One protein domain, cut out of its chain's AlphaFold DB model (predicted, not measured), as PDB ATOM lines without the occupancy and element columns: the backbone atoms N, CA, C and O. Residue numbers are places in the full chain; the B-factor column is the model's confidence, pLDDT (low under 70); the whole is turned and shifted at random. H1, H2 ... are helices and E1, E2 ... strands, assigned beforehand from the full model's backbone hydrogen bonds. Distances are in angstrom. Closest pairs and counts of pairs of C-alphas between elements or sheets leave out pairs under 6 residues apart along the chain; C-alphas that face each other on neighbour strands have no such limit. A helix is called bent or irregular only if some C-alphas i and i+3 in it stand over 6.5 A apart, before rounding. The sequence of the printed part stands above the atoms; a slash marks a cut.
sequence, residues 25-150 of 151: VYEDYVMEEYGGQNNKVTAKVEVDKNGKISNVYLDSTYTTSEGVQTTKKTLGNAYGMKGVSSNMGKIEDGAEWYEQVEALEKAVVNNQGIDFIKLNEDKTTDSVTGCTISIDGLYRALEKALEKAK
ATOM      1  N   VAL A  25     191.665 253.041 249.027       98.62
ATOM      2  CA  VAL A  25     191.529 254.306 248.305       98.62
ATOM      3  C   VAL A  25     190.690 254.049 247.061       98.62
ATOM      4  O   VAL A  25     191.046 253.212 246.232       98.62
ATOM      5  N   TYR A  26     189.588 254.776 246.932       98.56
ATOM      6  CA  TYR A  26     188.607 254.596 245.871       98.56
ATOM      7  C   TYR A  26     188.490 255.873 245.060       98.56
ATOM      8  O   TYR A  26     188.192 256.928 245.611       98.56
ATOM      9  N   GLU A  27     188.708 255.775 243.753       98.56
ATOM     10  CA  GLU A  27     188.601 256.905 242.837       98.56
ATOM     11  C   GLU A  27     187.599 256.600 241.718       98.56
ATOM     12  O   GLU A  27     187.566 255.495 241.158       98.56
ATOM     13  N   ASP A  28     186.765 257.581 241.387       98.62
ATOM     14  CA  ASP A  28     185.936 257.577 240.184       98.62
ATOM     15  C   ASP A  28     185.707 259.009 239.687       98.62
ATOM     16  O   ASP A  28     186.090 259.989 240.329       98.62
ATOM     17  N   TYR A  29     185.103 259.126 238.511       98.56
ATOM     18  CA  TYR A  29     184.792 260.385 237.876       98.56
ATOM     19  C   TYR A  29     183.474 260.347 237.095       98.56
ATOM     20  O   TYR A  29     182.922 259.303 236.718       98.56
ATOM     21  N   VAL A  30     182.980 261.541 236.795       98.50
ATOM     22  CA  VAL A  30     181.935 261.773 235.799       98.50
ATOM     23  C   VAL A  30     182.402 262.824 234.803       98.50
ATOM     24  O   VAL A  30     183.253 263.655 235.115       98.50
ATOM     25  N   MET A  31     181.857 262.760 233.592       97.75
ATOM     26  CA  MET A  31     181.966 263.850 232.628       97.75
ATOM     27  C   MET A  31     180.708 264.708 232.748       97.75
ATOM     28  O   MET A  31     179.601 264.164 232.783       97.75
ATOM     29  N   GLU A  32     180.873 266.024 232.797       94.44
ATOM     30  CA  GLU A  32     179.770 266.983 232.747       94.44
ATOM     31  C   GLU A  32     180.100 268.132 231.798       94.44
ATOM     32  O   GLU A  32     181.260 268.521 231.662       94.44
ATOM     33  N   GLU A  33     179.077 268.689 231.161       93.12
ATOM     34  CA  GLU A  33     179.215 269.928 230.406       93.12
ATOM     35  C   GLU A  33     178.847 271.106 231.313       93.12
ATOM     36  O   GLU A  33     177.716 271.209 231.794       93.12
ATOM     37  N   TYR A  34     179.808 271.990 231.573       86.44
ATOM     38  CA  TYR A  34     179.605 273.193 232.378       86.44
ATOM     39  C   TYR A  34     180.458 274.338 231.835       86.44
ATOM     40  O   TYR A  34     181.644 274.160 231.557       86.44
ATOM     41  N   GLY A  35     179.857 275.521 231.673       81.94
ATOM     42  CA  GLY A  35     180.545 276.690 231.112       81.94
ATOM     43  C   GLY A  35     180.997 276.502 229.657       81.94
ATOM     44  O   GLY A  35     182.000 277.084 229.259       81.94
ATOM     45  N   GLY A  36     180.300 275.658 228.882       88.12
ATOM     46  CA  GLY A  36     180.677 275.309 227.506       88.12
ATOM     47  C   GLY A  36     181.894 274.380 227.401       88.12
ATOM     48  O   GLY A  36     182.479 274.257 226.328       88.12
ATOM     49  N   GLN A  37     182.298 273.749 228.508       90.31
ATOM     50  CA  GLN A  37     183.439 272.839 228.579       90.31
ATOM     51  C   GLN A  37     183.004 271.465 229.083       90.31
ATOM     52  O   GLN A  37     182.204 271.365 230.014       90.31
ATOM     53  N   ASN A  38     183.581 270.414 228.498       95.00
ATOM     54  CA  ASN A  38     183.468 269.056 229.018       95.00
ATOM     55  C   ASN A  38     184.491 268.866 230.135       95.00
ATOM     56  O   ASN A  38     185.686 268.719 229.876       95.00
ATOM     57  N   ASN A  39     184.013 268.855 231.373       95.75
ATOM     58  CA  ASN A  39     184.843 268.738 232.558       95.75
ATOM     59  C   ASN A  39     184.792 267.306 233.094       95.75
ATOM     60  O   ASN A  39     183.720 266.712 233.232       95.75
ATOM     61  N   LYS A  40     185.957 266.758 233.435       98.25
ATOM     62  CA  LYS A  40     186.083 265.557 234.253       98.25
ATOM     63  C   LYS A  40     186.019 265.972 235.720       98.25
ATOM     64  O   LYS A  40     186.912 266.663 236.205       98.25
ATOM     65  N   VAL A  41     184.975 265.539 236.417       98.56
ATOM     66  CA  VAL A  41     184.801 265.734 237.861       98.56
ATOM     67  C   VAL A  41     185.214 264.455 238.570       98.56
ATOM     68  O   VAL A  41     184.629 263.406 238.312       98.56
ATOM     69  N   THR A  42     186.221 264.532 239.433       98.75
ATOM     70  CA  THR A  42     186.825 263.384 240.116       98.75
ATOM     71  C   THR A  42     186.493 263.408 241.601       98.75
ATOM     72  O   THR A  42     186.523 264.464 242.232       98.75
ATOM     73  N   ALA A  43     186.250 262.224 242.164       98.88
ATOM     74  CA  ALA A  43     186.221 261.991 243.597       98.88
ATOM     75  C   ALA A  43     187.206 260.889 243.983       98.88
ATOM     76  O   ALA A  43     187.219 259.822 243.373       98.88
ATOM     77  N   LYS A  44     187.982 261.144 245.034       98.88
ATOM     78  CA  LYS A  44     188.860 260.192 245.709       98.88
ATOM     79  C   LYS A  44     188.425 260.086 247.168       98.88
ATOM     80  O   LYS A  44     188.406 261.083 247.883       98.88
ATOM     81  N   VAL A  45     188.090 258.881 247.609       98.81
ATOM     82  CA  VAL A  45     187.654 258.575 248.974       98.81
ATOM     83  C   VAL A  45     188.654 257.617 249.604       98.81
ATOM     84  O   VAL A  45     188.959 256.570 249.035       98.81
ATOM     85  N   GLU A  46     189.159 257.965 250.781       98.69
ATOM     86  CA  GLU A  46     190.042 257.108 251.570       98.69
ATOM     87  C   GLU A  46     189.262 256.545 252.755       98.69
ATOM     88  O   GLU A  46     188.547 257.269 253.454       98.69
ATOM     89  N   VAL A  47     189.383 255.236 252.956       98.44
ATOM     90  CA  VAL A  47     188.688 254.484 253.993       98.44
ATOM     91  C   VAL A  47     189.722 253.781 254.865       98.44
ATOM     92  O   VAL A  47     190.571 253.054 254.351       98.44
ATOM     93  N   ASP A  48     189.643 253.984 256.180       96.94
ATOM     94  CA  ASP A  48     190.562 253.396 257.153       96.94
ATOM     95  C   ASP A  48     190.287 251.900 257.413       96.94
ATOM     96  O   ASP A  48     189.278 251.331 256.991       96.94
ATOM     97  N   LYS A  49     191.169 251.250 258.182       95.50
ATOM     98  CA  LYS A  49     191.025 249.844 258.608       95.50
ATOM     99  C   LYS A  49     189.737 249.522 259.378       95.50
ATOM    100  O   LYS A  49     189.355 248.358 259.485       95.50
ATOM    101  N   ASN A  50     189.071 250.529 259.946       93.06
ATOM    102  CA  ASN A  50     187.788 250.381 260.636       93.06
ATOM    103  C   ASN A  50     186.599 250.573 259.678       93.06
ATOM    104  O   ASN A  50     185.451 250.548 260.121       93.06
ATOM    105  N   GLY A  51     186.876 250.781 258.388       95.44
ATOM    106  CA  GLY A  51     185.939 251.120 257.327       95.44
ATOM    107  C   GLY A  51     185.242 252.465 257.510       95.44
ATOM    108  O   GLY A  51     184.097 252.621 257.076       95.44
ATOM    109  N   LYS A  52     185.915 253.414 258.169       96.19
ATOM    110  CA  LYS A  52     185.494 254.811 258.257       96.19
ATOM    111  C   LYS A  52     186.119 255.618 257.133       96.19
ATOM    112  O   LYS A  52     187.297 255.446 256.836       96.19
ATOM    113  N   ILE A  53     185.356 256.538 256.554       97.81
ATOM    114  CA  ILE A  53     185.892 257.518 255.609       97.81
ATOM    115  C   ILE A  53     186.841 258.435 256.384       97.81
ATOM    116  O   ILE A  53     186.403 259.126 257.308       97.81
ATOM    117  N   SER A  54     188.124 258.418 256.033       98.25
ATOM    118  CA  SER A  54     189.169 259.236 256.658       98.25
ATOM    119  C   SER A  54     189.474 260.499 255.860       98.25
ATOM    120  O   SER A  54     189.865 261.505 256.447       98.25
ATOM    121  N   ASN A  55     189.296 260.457 254.538       98.75
ATOM    122  CA  ASN A  55     189.553 261.585 253.655       98.75
ATOM    123  C   ASN A  55     188.652 261.538 252.417       98.75
ATOM    124  O   ASN A  55     188.304 260.466 251.919       98.75
ATOM    125  N   VAL A  56     188.316 262.718 251.904       98.81
ATOM    126  CA  VAL A  56     187.619 262.909 250.635       98.81
ATOM    127  C   VAL A  56     188.324 264.035 249.892       98.81
ATOM    128  O   VAL A  56     188.514 265.112 250.446       98.81
ATOM    129  N   TYR A  57     188.696 263.785 248.640       98.88
ATOM    130  CA  TYR A  57     189.236 264.785 247.727       98.88
ATOM    131  C   TYR A  57     188.395 264.831 246.453       98.88
ATOM    132  O   TYR A  57     188.175 263.813 245.798       98.88
ATOM    133  N   LEU A  58     187.950 266.023 246.097       98.88
ATOM    134  CA  LEU A  58     187.108 266.341 244.963       98.88
ATOM    135  C   LEU A  58     187.782 267.410 244.119       98.88
ATOM    136  O   LEU A  58     188.356 268.367 244.641       98.88
ATOM    137  N   ASP A  59     187.684 267.268 242.806       98.62
ATOM    138  CA  ASP A  59     188.193 268.270 241.877       98.62
ATOM    139  C   ASP A  59     187.462 268.190 240.535       98.62
ATOM    140  O   ASP A  59     186.771 267.218 240.230       98.62
ATOM    141  N   SER A  60     187.626 269.220 239.719       98.19
ATOM    142  CA  SER A  60     187.064 269.303 238.378       98.19
ATOM    143  C   SER A  60     188.123 269.859 237.439       98.19
ATOM    144  O   SER A  60     188.767 270.866 237.750       98.19
ATOM    145  N   THR A  61     188.329 269.208 236.294       98.06
ATOM    146  CA  THR A  61     189.191 269.768 235.249       98.06
ATOM    147  C   THR A  61     188.622 271.083 234.744       98.06
ATOM    148  O   THR A  61     187.413 271.307 234.766       98.06
ATOM    149  N   TYR A  62     189.504 271.935 234.248       96.62
ATOM    150  CA  TYR A  62     189.141 273.214 233.672       96.62
ATOM    151  C   TYR A  62     190.105 273.566 232.545       96.62
ATOM    152  O   TYR A  62     191.302 273.287 232.635       96.62
ATOM    153  N   THR A  63     189.582 274.188 231.490       95.81
ATOM    154  CA  THR A  63     190.407 274.772 230.429       95.81
ATOM    155  C   THR A  63     190.384 276.289 230.576       95.81
ATOM    156  O   THR A  63     189.308 276.882 230.546       95.81
ATOM    157  N   THR A  64     191.538 276.936 230.743       93.12
ATOM    158  CA  THR A  64     191.589 278.406 230.840       93.12
ATOM    159  C   THR A  64     191.199 279.069 229.519       93.12
ATOM    160  O   THR A  64     191.141 278.422 228.470       93.12
ATOM    161  N   SER A  65     190.972 280.384 229.539       91.31
ATOM    162  CA  SER A  65     190.772 281.180 228.322       91.31
ATOM    163  C   SER A  65     191.943 281.092 227.340       91.31
ATOM    164  O   SER A  65     191.730 281.246 226.141       91.31
ATOM    165  N   GLU A  66     193.162 280.813 227.815       93.56
ATOM    166  CA  GLU A  66     194.328 280.578 226.949       93.56
ATOM    167  C   GLU A  66     194.418 279.132 226.420       93.56
ATOM    168  O   GLU A  66     195.380 278.785 225.738       93.56
ATOM    169  N   GLY A  67     193.447 278.266 226.730       93.50
ATOM    170  CA  GLY A  67     193.445 276.862 226.313       93.50
ATOM    171  C   GLY A  67     194.283 275.933 227.199       93.50
ATOM    172  O   GLY A  67     194.481 274.769 226.843       93.50
ATOM    173  N   VAL A  68     194.776 276.407 228.350       95.00
ATOM    174  CA  VAL A  68     195.593 275.599 229.268       95.00
ATOM    175  C   VAL A  68     194.703 274.641 230.055       95.00
ATOM    176  O   VAL A  68     193.754 275.061 230.713       95.00
ATOM    177  N   GLN A  69     195.028 273.347 230.013       96.75
ATOM    178  CA  GLN A  69     194.367 272.323 230.826       96.75
ATOM    179  C   GLN A  69     194.896 272.358 232.263       96.75
ATOM    180  O   GLN A  69     196.104 272.307 232.489       96.75
ATOM    181  N   THR A  70     193.991 272.421 233.233       97.44
ATOM    182  CA  THR A  70     194.292 272.462 234.670       97.44
ATOM    183  C   THR A  70     193.118 271.878 235.471       97.44
ATOM    184  O   THR A  70     192.209 271.268 234.902       97.44
ATOM    185  N   THR A  71     193.112 272.049 236.793       98.00
ATOM    186  CA  THR A  71     191.948 271.786 237.646       98.00
ATOM    187  C   THR A  71     191.531 273.028 238.417       98.00
ATOM    188  O   THR A  71     192.332 273.940 238.644       98.00
ATOM    189  N   LYS A  72     190.268 273.072 238.844       97.75
ATOM    190  CA  LYS A  72     189.741 274.196 239.624       97.75
ATOM    191  C   LYS A  72     190.455 274.332 240.969       97.75
ATOM    192  O   LYS A  72     190.761 275.458 241.357       97.75
ATOM    193  N   LYS A  73     190.806 273.225 241.648       98.12
ATOM    194  CA  LYS A  73     191.641 273.315 242.862       98.12
ATOM    195  C   LYS A  73     193.057 273.806 242.573       98.12
ATOM    196  O   LYS A  73     193.574 274.593 243.354       98.12
ATOM    197  N   THR A  74     193.665 273.400 241.454       98.00
ATOM    198  CA  THR A  74     195.009 273.876 241.069       98.00
ATOM    199  C   THR A  74     195.027 275.385 240.829       98.00
ATOM    200  O   THR A  74     195.983 276.057 241.206       98.00
ATOM    201  N   LEU A  75     193.966 275.935 240.230       97.62
ATOM    202  CA  LEU A  75     193.822 277.383 240.059       97.62
ATOM    203  C   LEU A  75     193.627 278.125 241.387       97.62
ATOM    204  O   LEU A  75     194.082 279.263 241.516       97.62
ATOM    205  N   GLY A  76     192.950 277.517 242.364       97.81
ATOM    206  CA  GLY A  76     192.646 278.159 243.642       97.81
ATOM    207  C   GLY A  76     191.939 279.500 243.428       97.81
ATOM    208  O   GLY A  76     190.953 279.578 242.695       97.81
ATOM    209  N   ASN A  77     192.493 280.574 243.995       97.38
ATOM    210  CA  ASN A  77     191.977 281.940 243.838       97.38
ATOM    211  C   ASN A  77     191.941 282.420 242.377       97.38
ATOM    212  O   ASN A  77     191.128 283.273 242.035       97.38
ATOM    213  N   ALA A  78     192.805 281.890 241.500       96.56
ATOM    214  CA  ALA A  78     192.818 282.272 240.088       96.56
ATOM    215  C   ALA A  78     191.561 281.798 239.335       96.56
ATOM    216  O   ALA A  78     191.295 282.287 238.241       96.56
ATOM    217  N   TYR A  79     190.774 280.879 239.910       96.25
ATOM    218  CA  TYR A  79     189.466 280.516 239.363       96.25
ATOM    219  C   TYR A  79     188.417 281.629 239.563       96.25
ATOM    220  O   TYR A  79     187.489 281.738 238.766       96.25
ATOM    221  N   GLY A  80     188.589 282.490 240.576       95.75
ATOM    222  CA  GLY A  80     187.889 283.774 240.689       95.75
ATOM    223  C   GLY A  80     186.431 283.702 241.150       95.75
ATOM    224  O   GLY A  80     185.604 284.499 240.708       95.75
ATOM    225  N   MET A  81     186.085 282.770 242.040       95.81
ATOM    226  CA  MET A  81     184.704 282.549 242.489       95.81
ATOM    227  C   MET A  81     184.312 283.322 243.750       95.81
ATOM    228  O   MET A  81     183.117 283.392 244.066       95.81
ATOM    229  N   LYS A  82     185.260 283.940 244.461       95.06
ATOM    230  CA  LYS A  82     184.943 284.680 245.691       95.06
ATOM    231  C   LYS A  82     183.994 285.855 245.455       95.06
ATOM    232  O   LYS A  82     182.985 285.974 246.141       95.06
ATOM    233  N   GLY A  83     184.254 286.686 244.444       93.94
ATOM    234  CA  GLY A  83     183.370 287.814 244.118       93.94
ATOM    235  C   GLY A  83     181.978 287.365 243.660       93.94
ATOM    236  O   GLY A  83     180.973 287.953 244.050       93.94
ATOM    237  N   VAL A  84     181.906 286.283 242.877       91.75
ATOM    238  CA  VAL A  84     180.637 285.716 242.392       91.75
ATOM    239  C   VAL A  84     179.775 285.232 243.556       91.75
ATOM    240  O   VAL A  84     178.609 285.602 243.657       91.75
ATOM    241  N   SER A  85     180.350 284.437 244.458       93.00
ATOM    242  CA  SER A  85     179.630 283.902 245.618       93.00
ATOM    243  C   SER A  85     179.284 284.971 246.658       93.00
ATOM    244  O   SER A  85     178.211 284.898 247.254       93.00
ATOM    245  N   SER A  86     180.127 285.997 246.828       92.88
ATOM    246  CA  SER A  86     179.802 287.171 247.650       92.88
ATOM    247  C   SER A  86     178.559 287.888 247.113       92.88
ATOM    248  O   SER A  86     177.607 288.121 247.855       92.88
ATOM    249  N   ASN A  87     178.495 288.125 245.798       92.75
ATOM    250  CA  ASN A  87     177.346 288.771 245.152       92.75
ATOM    251  C   ASN A  87     176.046 287.953 245.242       92.75
ATOM    252  O   ASN A  87     174.960 288.524 245.159       92.75
ATOM    253  N   MET A  88     176.129 286.630 245.423       89.06
ATOM    254  CA  MET A  88     174.951 285.790 245.682       89.06
ATOM    255  C   MET A  88     174.368 285.998 247.089       89.06
ATOM    256  O   MET A  88     173.241 285.574 247.340       89.06
ATOM    257  N   GLY A  89     175.119 286.600 248.020       88.06
ATOM    258  CA  GLY A  89     174.662 286.942 249.372       88.06
ATOM    259  C   GLY A  89     174.438 285.755 250.316       88.06
ATOM    260  O   GLY A  89     173.950 285.942 251.425       88.06
ATOM    261  N   LYS A  90     174.779 284.529 249.895       88.50
ATOM    262  CA  LYS A  90     174.635 283.303 250.704       88.50
ATOM    263  C   LYS A  90     175.858 283.005 251.589       88.50
ATOM    264  O   LYS A  90     175.753 282.199 252.509       88.50
ATOM    265  N   ILE A  91     177.005 283.631 251.312       91.69
ATOM    266  CA  ILE A  91     178.253 283.525 252.085       91.69
ATOM    267  C   ILE A  91     178.747 284.955 252.344       91.69
ATOM    268  O   ILE A  91     178.965 285.687 251.381       91.69
ATOM    269  N   GLU A  92     178.911 285.340 253.616       85.12
ATOM    270  CA  GLU A  92     179.033 286.744 254.073       85.12
ATOM    271  C   GLU A  92     180.200 287.540 253.449       85.12
ATOM    272  O   GLU A  92     180.073 288.743 253.272       85.12
ATOM    273  N   ASP A  93     181.255 286.887 252.957       91.50
ATOM    274  CA  ASP A  93     182.360 287.525 252.209       91.50
ATOM    275  C   ASP A  93     182.669 286.814 250.877       91.50
ATOM    276  O   ASP A  93     183.723 287.006 250.257       91.50
ATOM    277  N   GLY A  94     181.752 285.945 250.443       94.81
ATOM    278  CA  GLY A  94     182.008 284.957 249.402       94.81
ATOM    279  C   GLY A  94     183.042 283.901 249.805       94.81
ATOM    280  O   GLY A  94     183.704 283.981 250.836       94.81
ATOM    281  N   ALA A  95     183.175 282.889 248.959       97.38
ATOM    282  CA  ALA A  95     184.163 281.829 249.074       97.38
ATOM    283  C   ALA A  95     184.618 281.382 247.683       97.38
ATOM    284  O   ALA A  95     183.825 281.306 246.736       97.38
ATOM    285  N   GLU A  96     185.895 281.049 247.562       98.00
ATOM    286  CA  GLU A  96     186.425 280.421 246.363       98.00
ATOM    287  C   GLU A  96     185.849 279.021 246.165       98.00
ATOM    288  O   GLU A  96     185.408 278.357 247.105       98.00
ATOM    289  N   TRP A  97     185.868 278.537 244.921       97.75
ATOM    290  CA  TRP A  97     185.306 277.224 244.595       97.75
ATOM    291  C   TRP A  97     185.929 276.106 245.438       97.75
ATOM    292  O   TRP A  97     185.207 275.248 245.939       97.75
ATOM    293  N   TYR A  98     187.251 276.138 245.644       98.44
ATOM    294  CA  TYR A  98     187.938 275.120 246.439       98.44
ATOM    295  C   TYR A  98     187.514 275.152 247.916       98.44
ATOM    296  O   TYR A  98     187.348 274.090 248.502       98.44
ATOM    297  N   GLU A  99     187.254 276.328 248.496       98.31
ATOM    298  CA  GLU A  99     186.800 276.465 249.890       98.31
ATOM    299  C   GLU A  99     185.404 275.852 250.074       98.31
ATOM    300  O   GLU A  99     185.146 275.128 251.037       98.31
ATOM    301  N   GLN A 100     184.514 276.084 249.105       98.50
ATOM    302  CA  GLN A 100     183.166 275.509 249.098       98.50
ATOM    303  C   GLN A 100     183.190 273.984 248.905       98.50
ATOM    304  O   GLN A 100     182.385 273.263 249.497       98.50
ATOM    305  N   VAL A 101     184.119 273.477 248.089       98.62
ATOM    306  CA  VAL A 101     184.326 272.035 247.895       98.62
ATOM    307  C   VAL A 101     184.938 271.388 249.132       98.62
ATOM    308  O   VAL A 101     184.498 270.314 249.526       98.62
ATOM    309  N   GLU A 102     185.877 272.044 249.808       98.62
ATOM    310  CA  GLU A 102     186.413 271.563 251.083       98.62
ATOM    311  C   GLU A 102     185.337 271.472 252.171       98.62
ATOM    312  O   GLU A 102     185.380 270.569 253.010       98.62
ATOM    313  N   ALA A 103     184.359 272.384 252.178       98.44
ATOM    314  CA  ALA A 103     183.209 272.288 253.074       98.44
ATOM    315  C   ALA A 103     182.383 271.020 252.793       98.44
ATOM    316  O   ALA A 103     182.021 270.301 253.727       98.44
ATOM    317  N   LEU A 104     182.153 270.698 251.513       98.75
ATOM    318  CA  LEU A 104     181.496 269.457 251.094       98.75
ATOM    319  C   LEU A 104     182.309 268.217 251.501       98.75
ATOM    320  O   LEU A 104     181.753 267.300 252.101       98.75
ATOM    321  N   GLU A 105     183.618 268.195 251.245       98.81
ATOM    322  CA  GLU A 105     184.518 267.095 251.627       98.81
ATOM    323  C   GLU A 105     184.460 266.813 253.130       98.81
ATOM    324  O   GLU A 105     184.213 265.679 253.550       98.81
ATOM    325  N   LYS A 106     184.607 267.862 253.949       98.69
ATOM    326  CA  LYS A 106     184.510 267.777 255.413       98.69
ATOM    327  C   LYS A 106     183.139 267.262 255.847       98.69
ATOM    328  O   LYS A 106     183.062 266.434 256.752       98.69
ATOM    329  N   ALA A 107     182.058 267.706 255.204       98.44
ATOM    330  CA  ALA A 107     180.712 267.239 255.516       98.44
ATOM    331  C   ALA A 107     180.531 265.742 255.209       98.44
ATOM    332  O   ALA A 107     179.949 265.029 256.027       98.44
ATOM    333  N   VAL A 108     181.077 265.239 254.097       98.44
ATOM    334  CA  VAL A 108     181.042 263.804 253.751       98.44
ATOM    335  C   VAL A 108     181.843 262.969 254.748       98.44
ATOM    336  O   VAL A 108     181.354 261.935 255.208       98.44
ATOM    337  N   VAL A 109     183.037 263.428 255.139       98.38
ATOM    338  CA  VAL A 109     183.842 262.770 256.182       98.38
ATOM    339  C   VAL A 109     183.077 262.749 257.510       98.38
ATOM    340  O   VAL A 109     182.928 261.691 258.116       98.38
ATOM    341  N   ASN A 110     182.513 263.875 257.950       97.19
ATOM    342  CA  ASN A 110     181.800 263.960 259.229       97.19
ATOM    343  C   ASN A 110     180.533 263.091 259.273       97.19
ATOM    344  O   ASN A 110     180.234 262.501 260.310       97.19
ATOM    345  N   ASN A 111     179.810 262.981 258.157       96.88
ATOM    346  CA  ASN A 111     178.594 262.170 258.056       96.88
ATOM    347  C   ASN A 111     178.855 260.723 257.608       96.88
ATOM    348  O   ASN A 111     177.917 259.933 257.526       96.88
ATOM    349  N   GLN A 112     180.115 260.360 257.331       97.00
ATOM    350  CA  GLN A 112     180.519 259.022 256.888       97.00
ATOM    351  C   GLN A 112     179.734 258.531 255.654       97.00
ATOM    352  O   GLN A 112     179.349 257.362 255.556       97.00
ATOM    353  N   GLY A 113     179.493 259.430 254.698       96.69
ATOM    354  CA  GLY A 113     178.772 259.141 253.461       96.69
ATOM    355  C   GLY A 113     178.070 260.370 252.892       96.69
ATOM    356  O   GLY A 113     178.329 261.491 253.317       96.69
ATOM    357  N   ILE A 114     177.174 260.148 251.931       97.31
ATOM    358  CA  ILE A 114     176.455 261.207 251.198       97.31
ATOM    359  C   ILE A 114     174.941 261.210 251.450       97.31
ATOM    360  O   ILE A 114     174.248 262.077 250.937       97.31
ATOM    361  N   ASP A 115     174.424 260.297 252.279       96.12
ATOM    362  CA  ASP A 115     172.980 260.095 252.507       96.12
ATOM    363  C   ASP A 115     172.276 261.344 253.096       96.12
ATOM    364  O   ASP A 115     171.057 261.486 253.014       96.12
ATOM    365  N   PHE A 116     173.041 262.260 253.701       96.75
ATOM    366  CA  PHE A 116     172.553 263.528 254.258       96.75
ATOM    367  C   PHE A 116     172.386 264.637 253.200       96.75
ATOM    368  O   PHE A 116     171.736 265.657 253.462       96.75
ATOM    369  N   ILE A 117     172.994 264.471 252.022       97.50
ATOM    370  CA  ILE A 117     172.968 265.461 250.949       97.50
ATOM    371  C   ILE A 117     171.621 265.372 250.240       97.50
ATOM    372  O   ILE A 117     171.220 264.317 249.754       97.50
ATOM    373  N   LYS A 118     170.931 266.508 250.156       96.75
ATOM    374  CA  LYS A 118     169.722 266.665 249.347       96.75
ATOM    375  C   LYS A 118     170.033 267.646 248.230       96.75
ATOM    376  O   LYS A 118     170.357 268.798 248.514       96.75
ATOM    377  N   LEU A 119     169.989 267.174 246.987       97.25
ATOM    378  CA  LEU A 119     170.161 268.038 245.824       97.25
ATOM    379  C   LEU A 119     168.878 268.834 245.582       97.25
ATOM    380  O   LEU A 119     167.785 268.271 245.536       97.25
ATOM    381  N   ASN A 120     169.043 270.141 245.423       96.69
ATOM    382  CA  ASN A 120     168.004 271.059 244.985       96.69
ATOM    383  C   ASN A 120     167.801 270.939 243.461       96.69
ATOM    384  O   ASN A 120     168.649 270.394 242.750       96.69
ATOM    385  N   GLU A 121     166.700 271.483 242.936       96.38
ATOM    386  CA  GLU A 121     166.423 271.487 241.485       96.38
ATOM    387  C   GLU A 121     167.522 272.197 240.675       96.38
ATOM    388  O   GLU A 121     167.842 271.795 239.557       96.38
ATOM    389  N   ASP A 122     168.151 273.215 241.267       94.31
ATOM    390  CA  ASP A 122     169.270 273.963 240.689       94.31
ATOM    391  C   ASP A 122     170.635 273.272 240.870       94.31
ATOM    392  O   ASP A 122     171.671 273.869 240.571       94.31
ATOM    393  N   LYS A 123     170.640 272.015 241.338       95.88
ATOM    394  CA  LYS A 123     171.825 271.175 241.583       95.88
ATOM    395  C   LYS A 123     172.720 271.639 242.738       95.88
ATOM    396  O   LYS A 123     173.805 271.081 242.926       95.88
ATOM    397  N   THR A 124     172.294 272.631 243.517       96.44
ATOM    398  CA  THR A 124     172.952 273.021 244.773       96.44
ATOM    399  C   THR A 124     172.476 272.144 245.936       96.44
ATOM    400  O   THR A 124     171.671 271.227 245.755       96.44
ATOM    401  N   THR A 125     172.973 272.398 247.146       97.06
ATOM    402  CA  THR A 125     172.438 271.792 248.366       97.06
ATOM    403  C   THR A 125     172.484 272.782 249.521       97.06
ATOM    404  O   THR A 125     173.462 273.506 249.675       97.06
ATOM    405  N   ASP A 126     171.461 272.758 250.372       96.06
ATOM    406  CA  ASP A 126     171.469 273.474 251.653       96.06
ATOM    407  C   ASP A 126     171.960 272.577 252.810       96.06
ATOM    408  O   ASP A 126     172.092 273.029 253.947       96.06
ATOM    409  N   SER A 127     172.270 271.299 252.534       96.75
ATOM    410  CA  SER A 127     172.799 270.347 253.525       96.75
ATOM    411  C   SER A 127     174.240 270.655 253.957       96.75
ATOM    412  O   SER A 127     174.718 270.071 254.929       96.75
ATOM    413  N   VAL A 128     174.954 271.527 253.235       96.81
ATOM    414  CA  VAL A 128     176.362 271.862 253.487       96.81
ATOM    415  C   VAL A 128     176.513 273.372 253.625       96.81
ATOM    416  O   VAL A 128     176.441 274.118 252.651       96.81
ATOM    417  N   THR A 129     176.764 273.835 254.849       93.50
ATOM    418  CA  THR A 129     177.048 275.249 255.118       93.50
ATOM    419  C   THR A 129     178.293 275.708 254.361       93.50
ATOM    420  O   THR A 129     179.313 275.021 254.358       93.50
ATOM    421  N   GLY A 130     178.218 276.889 253.745       92.75
ATOM    422  CA  GLY A 130     179.332 277.462 252.988       92.75
ATOM    423  C   GLY A 130     179.533 276.850 251.601       92.75
ATOM    424  O   GLY A 130     180.545 277.139 250.975       92.75
ATOM    425  N   CYS A 131     178.598 276.034 251.101       96.00
ATOM    426  CA  CYS A 131     178.634 275.492 249.746       96.00
ATOM    427  C   CYS A 131     177.428 275.998 248.947       96.00
ATOM    428  O   CYS A 131     176.293 275.620 249.211       96.00
ATOM    429  N   THR A 132     177.668 276.880 247.979       95.44
ATOM    430  CA  THR A 132     176.617 277.494 247.147       95.44
ATOM    431  C   THR A 132     176.763 277.167 245.665       95.44
ATOM    432  O   THR A 132     175.938 277.582 244.855       95.44
ATOM    433  N   ILE A 133     177.831 276.461 245.294       95.69
ATOM    434  CA  ILE A 133     178.043 275.944 243.943       95.69
ATOM    435  C   ILE A 133     177.084 274.788 243.643       95.69
ATOM    436  O   ILE A 133     176.608 274.096 244.543       95.69
ATOM    437  N   SER A 134     176.835 274.540 242.357       95.56
ATOM    438  CA  SER A 134     176.259 273.264 241.926       95.56
ATOM    439  C   SER A 134     177.208 272.130 242.315       95.56
ATOM    440  O   SER A 134     178.401 272.190 242.007       95.56
ATOM    441  N   ILE A 135     176.670 271.091 242.951       97.38
ATOM    442  CA  ILE A 135     177.430 269.927 243.409       97.38
ATOM    443  C   ILE A 135     177.028 268.623 242.709       97.38
ATOM    444  O   ILE A 135     177.582 267.591 243.054       97.38
ATOM    445  N   ASP A 136     176.109 268.630 241.736       97.06
ATOM    446  CA  ASP A 136     175.623 267.401 241.070       97.06
ATOM    447  C   ASP A 136     176.757 266.504 240.541       97.06
ATOM    448  O   ASP A 136     176.831 265.322 240.886       97.06
ATOM    449  N   GLY A 137     177.704 267.058 239.775       97.81
ATOM    450  CA  GLY A 137     178.859 266.299 239.290       97.81
ATOM    451  C   GLY A 137     179.732 265.745 240.421       97.81
ATOM    452  O   GLY A 137     180.160 264.590 240.370       97.81
ATOM    453  N   LEU A 138     179.948 266.538 241.476       98.50
ATOM    454  CA  LEU A 138     180.730 266.147 242.655       98.50
ATOM    455  C   LEU A 138     180.029 265.022 243.432       98.50
ATOM    456  O   LEU A 138     180.663 264.033 243.793       98.50
ATOM    457  N   TYR A 139     178.714 265.140 243.629       98.44
ATOM    458  CA  TYR A 139     177.858 264.145 244.270       98.44
ATOM    459  C   TYR A 139     177.882 262.820 243.504       98.44
ATOM    460  O   TYR A 139     178.097 261.767 244.096       98.44
ATOM    461  N   ARG A 140     177.736 262.857 242.177       98.50
ATOM    462  CA  ARG A 140     177.747 261.647 241.340       98.50
ATOM    463  C   ARG A 140     179.122 260.976 241.295       98.50
ATOM    464  O   ARG A 140     179.202 259.750 241.271       98.50
ATOM    465  N   ALA A 141     180.210 261.750 241.291       98.69
ATOM    466  CA  ALA A 141     181.559 261.195 241.404       98.69
ATOM    467  C   ALA A 141     181.777 260.531 242.778       98.69
ATOM    468  O   ALA A 141     182.294 259.413 242.843       98.69
ATOM    469  N   LEU A 142     181.326 261.177 243.861       98.50
ATOM    470  CA  LEU A 142     181.337 260.619 245.217       98.50
ATOM    471  C   LEU A 142     180.547 259.320 245.312       98.50
ATOM    472  O   LEU A 142     181.059 258.346 245.856       98.50
ATOM    473  N   GLU A 143     179.324 259.300 244.783       98.38
ATOM    474  CA  GLU A 143     178.460 258.122 244.769       98.38
ATOM    475  C   GLU A 143     179.198 256.937 244.150       98.38
ATOM    476  O   GLU A 143     179.377 255.916 244.808       98.38
ATOM    477  N   LYS A 144     179.757 257.102 242.945       98.56
ATOM    478  CA  LYS A 144     180.536 256.047 242.285       98.56
ATOM    479  C   LYS A 144     181.752 255.581 243.092       98.56
ATOM    480  O   LYS A 144     182.001 254.376 243.178       98.56
ATOM    481  N   ALA A 145     182.520 256.505 243.671       98.50
ATOM    482  CA  ALA A 145     183.677 256.151 244.494       98.50
ATOM    483  C   ALA A 145     183.251 255.372 245.754       98.50
ATOM    484  O   ALA A 145     183.867 254.362 246.099       98.50
ATOM    485  N   LEU A 146     182.158 255.785 246.400       97.69
ATOM    486  CA  LEU A 146     181.598 255.115 247.572       97.69
ATOM    487  C   LEU A 146     180.974 253.758 247.233       97.69
ATOM    488  O   LEU A 146     181.120 252.837 248.031       97.69
ATOM    489  N   GLU A 147     180.336 253.594 246.070       97.12
ATOM    490  CA  GLU A 147     179.844 252.292 245.598       97.12
ATOM    491  C   GLU A 147     180.984 251.275 245.483       97.12
ATOM    492  O   GLU A 147     180.857 250.150 245.962       97.12
ATOM    493  N   LYS A 148     182.140 251.677 244.935       97.38
ATOM    494  CA  LYS A 148     183.338 250.816 244.889       97.38
ATOM    495  C   LYS A 148     183.866 250.454 246.276       97.38
ATOM    496  O   LYS A 148     184.458 249.389 246.444       97.38
ATOM    497  N   ALA A 149     183.669 251.339 247.249       96.38
ATOM    498  CA  ALA A 149     184.104 251.138 248.621       96.38
ATOM    499  C   ALA A 149     183.180 250.207 249.415       96.38
ATOM    500  O   ALA A 149     183.588 249.713 250.465       96.38
ATOM    501  N   LYS A 150     181.940 249.956 248.972       93.25
ATOM    502  CA  LYS A 150     180.985 249.139 249.737       93.25
ATOM    503  C   LYS A 150     181.490 247.708 249.958       93.25
ATOM    504  O   LYS A 150     182.186 247.107 249.125       93.25
TER     505      LYS A 150
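This is residues 25 to 150 of the 151 residues of the protein "Putative FMN-binding domain protein" of Clostridium sp. CAG:762 (UniProt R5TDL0). A twisted sheet of three long strands, E1, E2 and E3, with short E4 at one edge, is covered on one face by two helices, H3 and H4, which run along the strands. H1 packs beside E3 near that same face, H2 is off the sheet, and a long unnamed stretch, residues 112 to 135, joins H3 to H4. The printed part has 126 residues with four named strands and then four named helices, E1 E2 E3 E4 H1 H2 H3 H4; the sheet's order is E1 - E2 - E3 - E4, all antiparallel. The class is mixed, helices and strands, in two layers, H3 and H4 on one face of the sheet. The whole is compact, with a radius of gyration of the C-alphas of 14.4 A and spans of 43 by 32 by 25 A.

E1, residues 25 to 34, and E2, residues 37 to 47, form an antiparallel hairpin, with N 30 and O 41 2.9 A apart. E3, residues 53 to 63, forms a hairpin with E2, with N 44 and O 57 2.8 A apart. E4, residues 69 to 71, completes the meander, each strand the antiparallel neighbour of the one before; N 62 and O 70 are 2.9 A apart. The pairing of E3 is staggered: residues 53 to 60 pair with E2 and 61 to 63 with E4. H1, residues 72 to 79, is on the sheet but over none of its strands, at a height over the sheet of 4.2 A, only just above the sheet's level. H1 is irregular, with C-alphas 74 and 77 9.0 A apart. H2, residues 82 to 87, is not on the sheet. H3, residues 97 to 111, lies over E3 at a height over the sheet of 5.8 A; their closest C-alphas are those of Val 56 and Glu 105, 5.3 A. With residues 97 to 98 alone H3 touches H1, closest at the C-alphas of Lys 73 and Tyr 98, 5.5 A. H4, residues 136 to 149, lies on the same face over E1 and E2, at a height over the sheet of 6.2 A; the C-alphas of Tyr 29 and Ala 141, the closest of E1 and H4, are 4.9 A apart. H3 and H4 are near each other, with 6 pairs of C-alphas within 10 A. In H2, H3 and H4 every O i to N i+4 pair is within hydrogen-bond range; in H1 1 of 4 is, beside 4 of 5 O i to N i+3 pairs.

E1 begins at C-alpha 25, (191.529, 254.306, 248.305), and is 27.4 A long. E2 is 31.8 A long and E3 30.9 A. H3, 21.3 A long, begins at C-alpha 97, (185.306, 277.224, 244.595). H4, 19.8 A long, ends at C-alpha 149, (184.104, 251.138, 248.621).

The two C-alphas farthest apart are those of Asn 50 and Glu 66, 45.7 A. The printed part has no cut. The link from H3 to H4 is long, 24 residues. The mean pLDDT of the printed part is 96.2, and no printed residue is under 70.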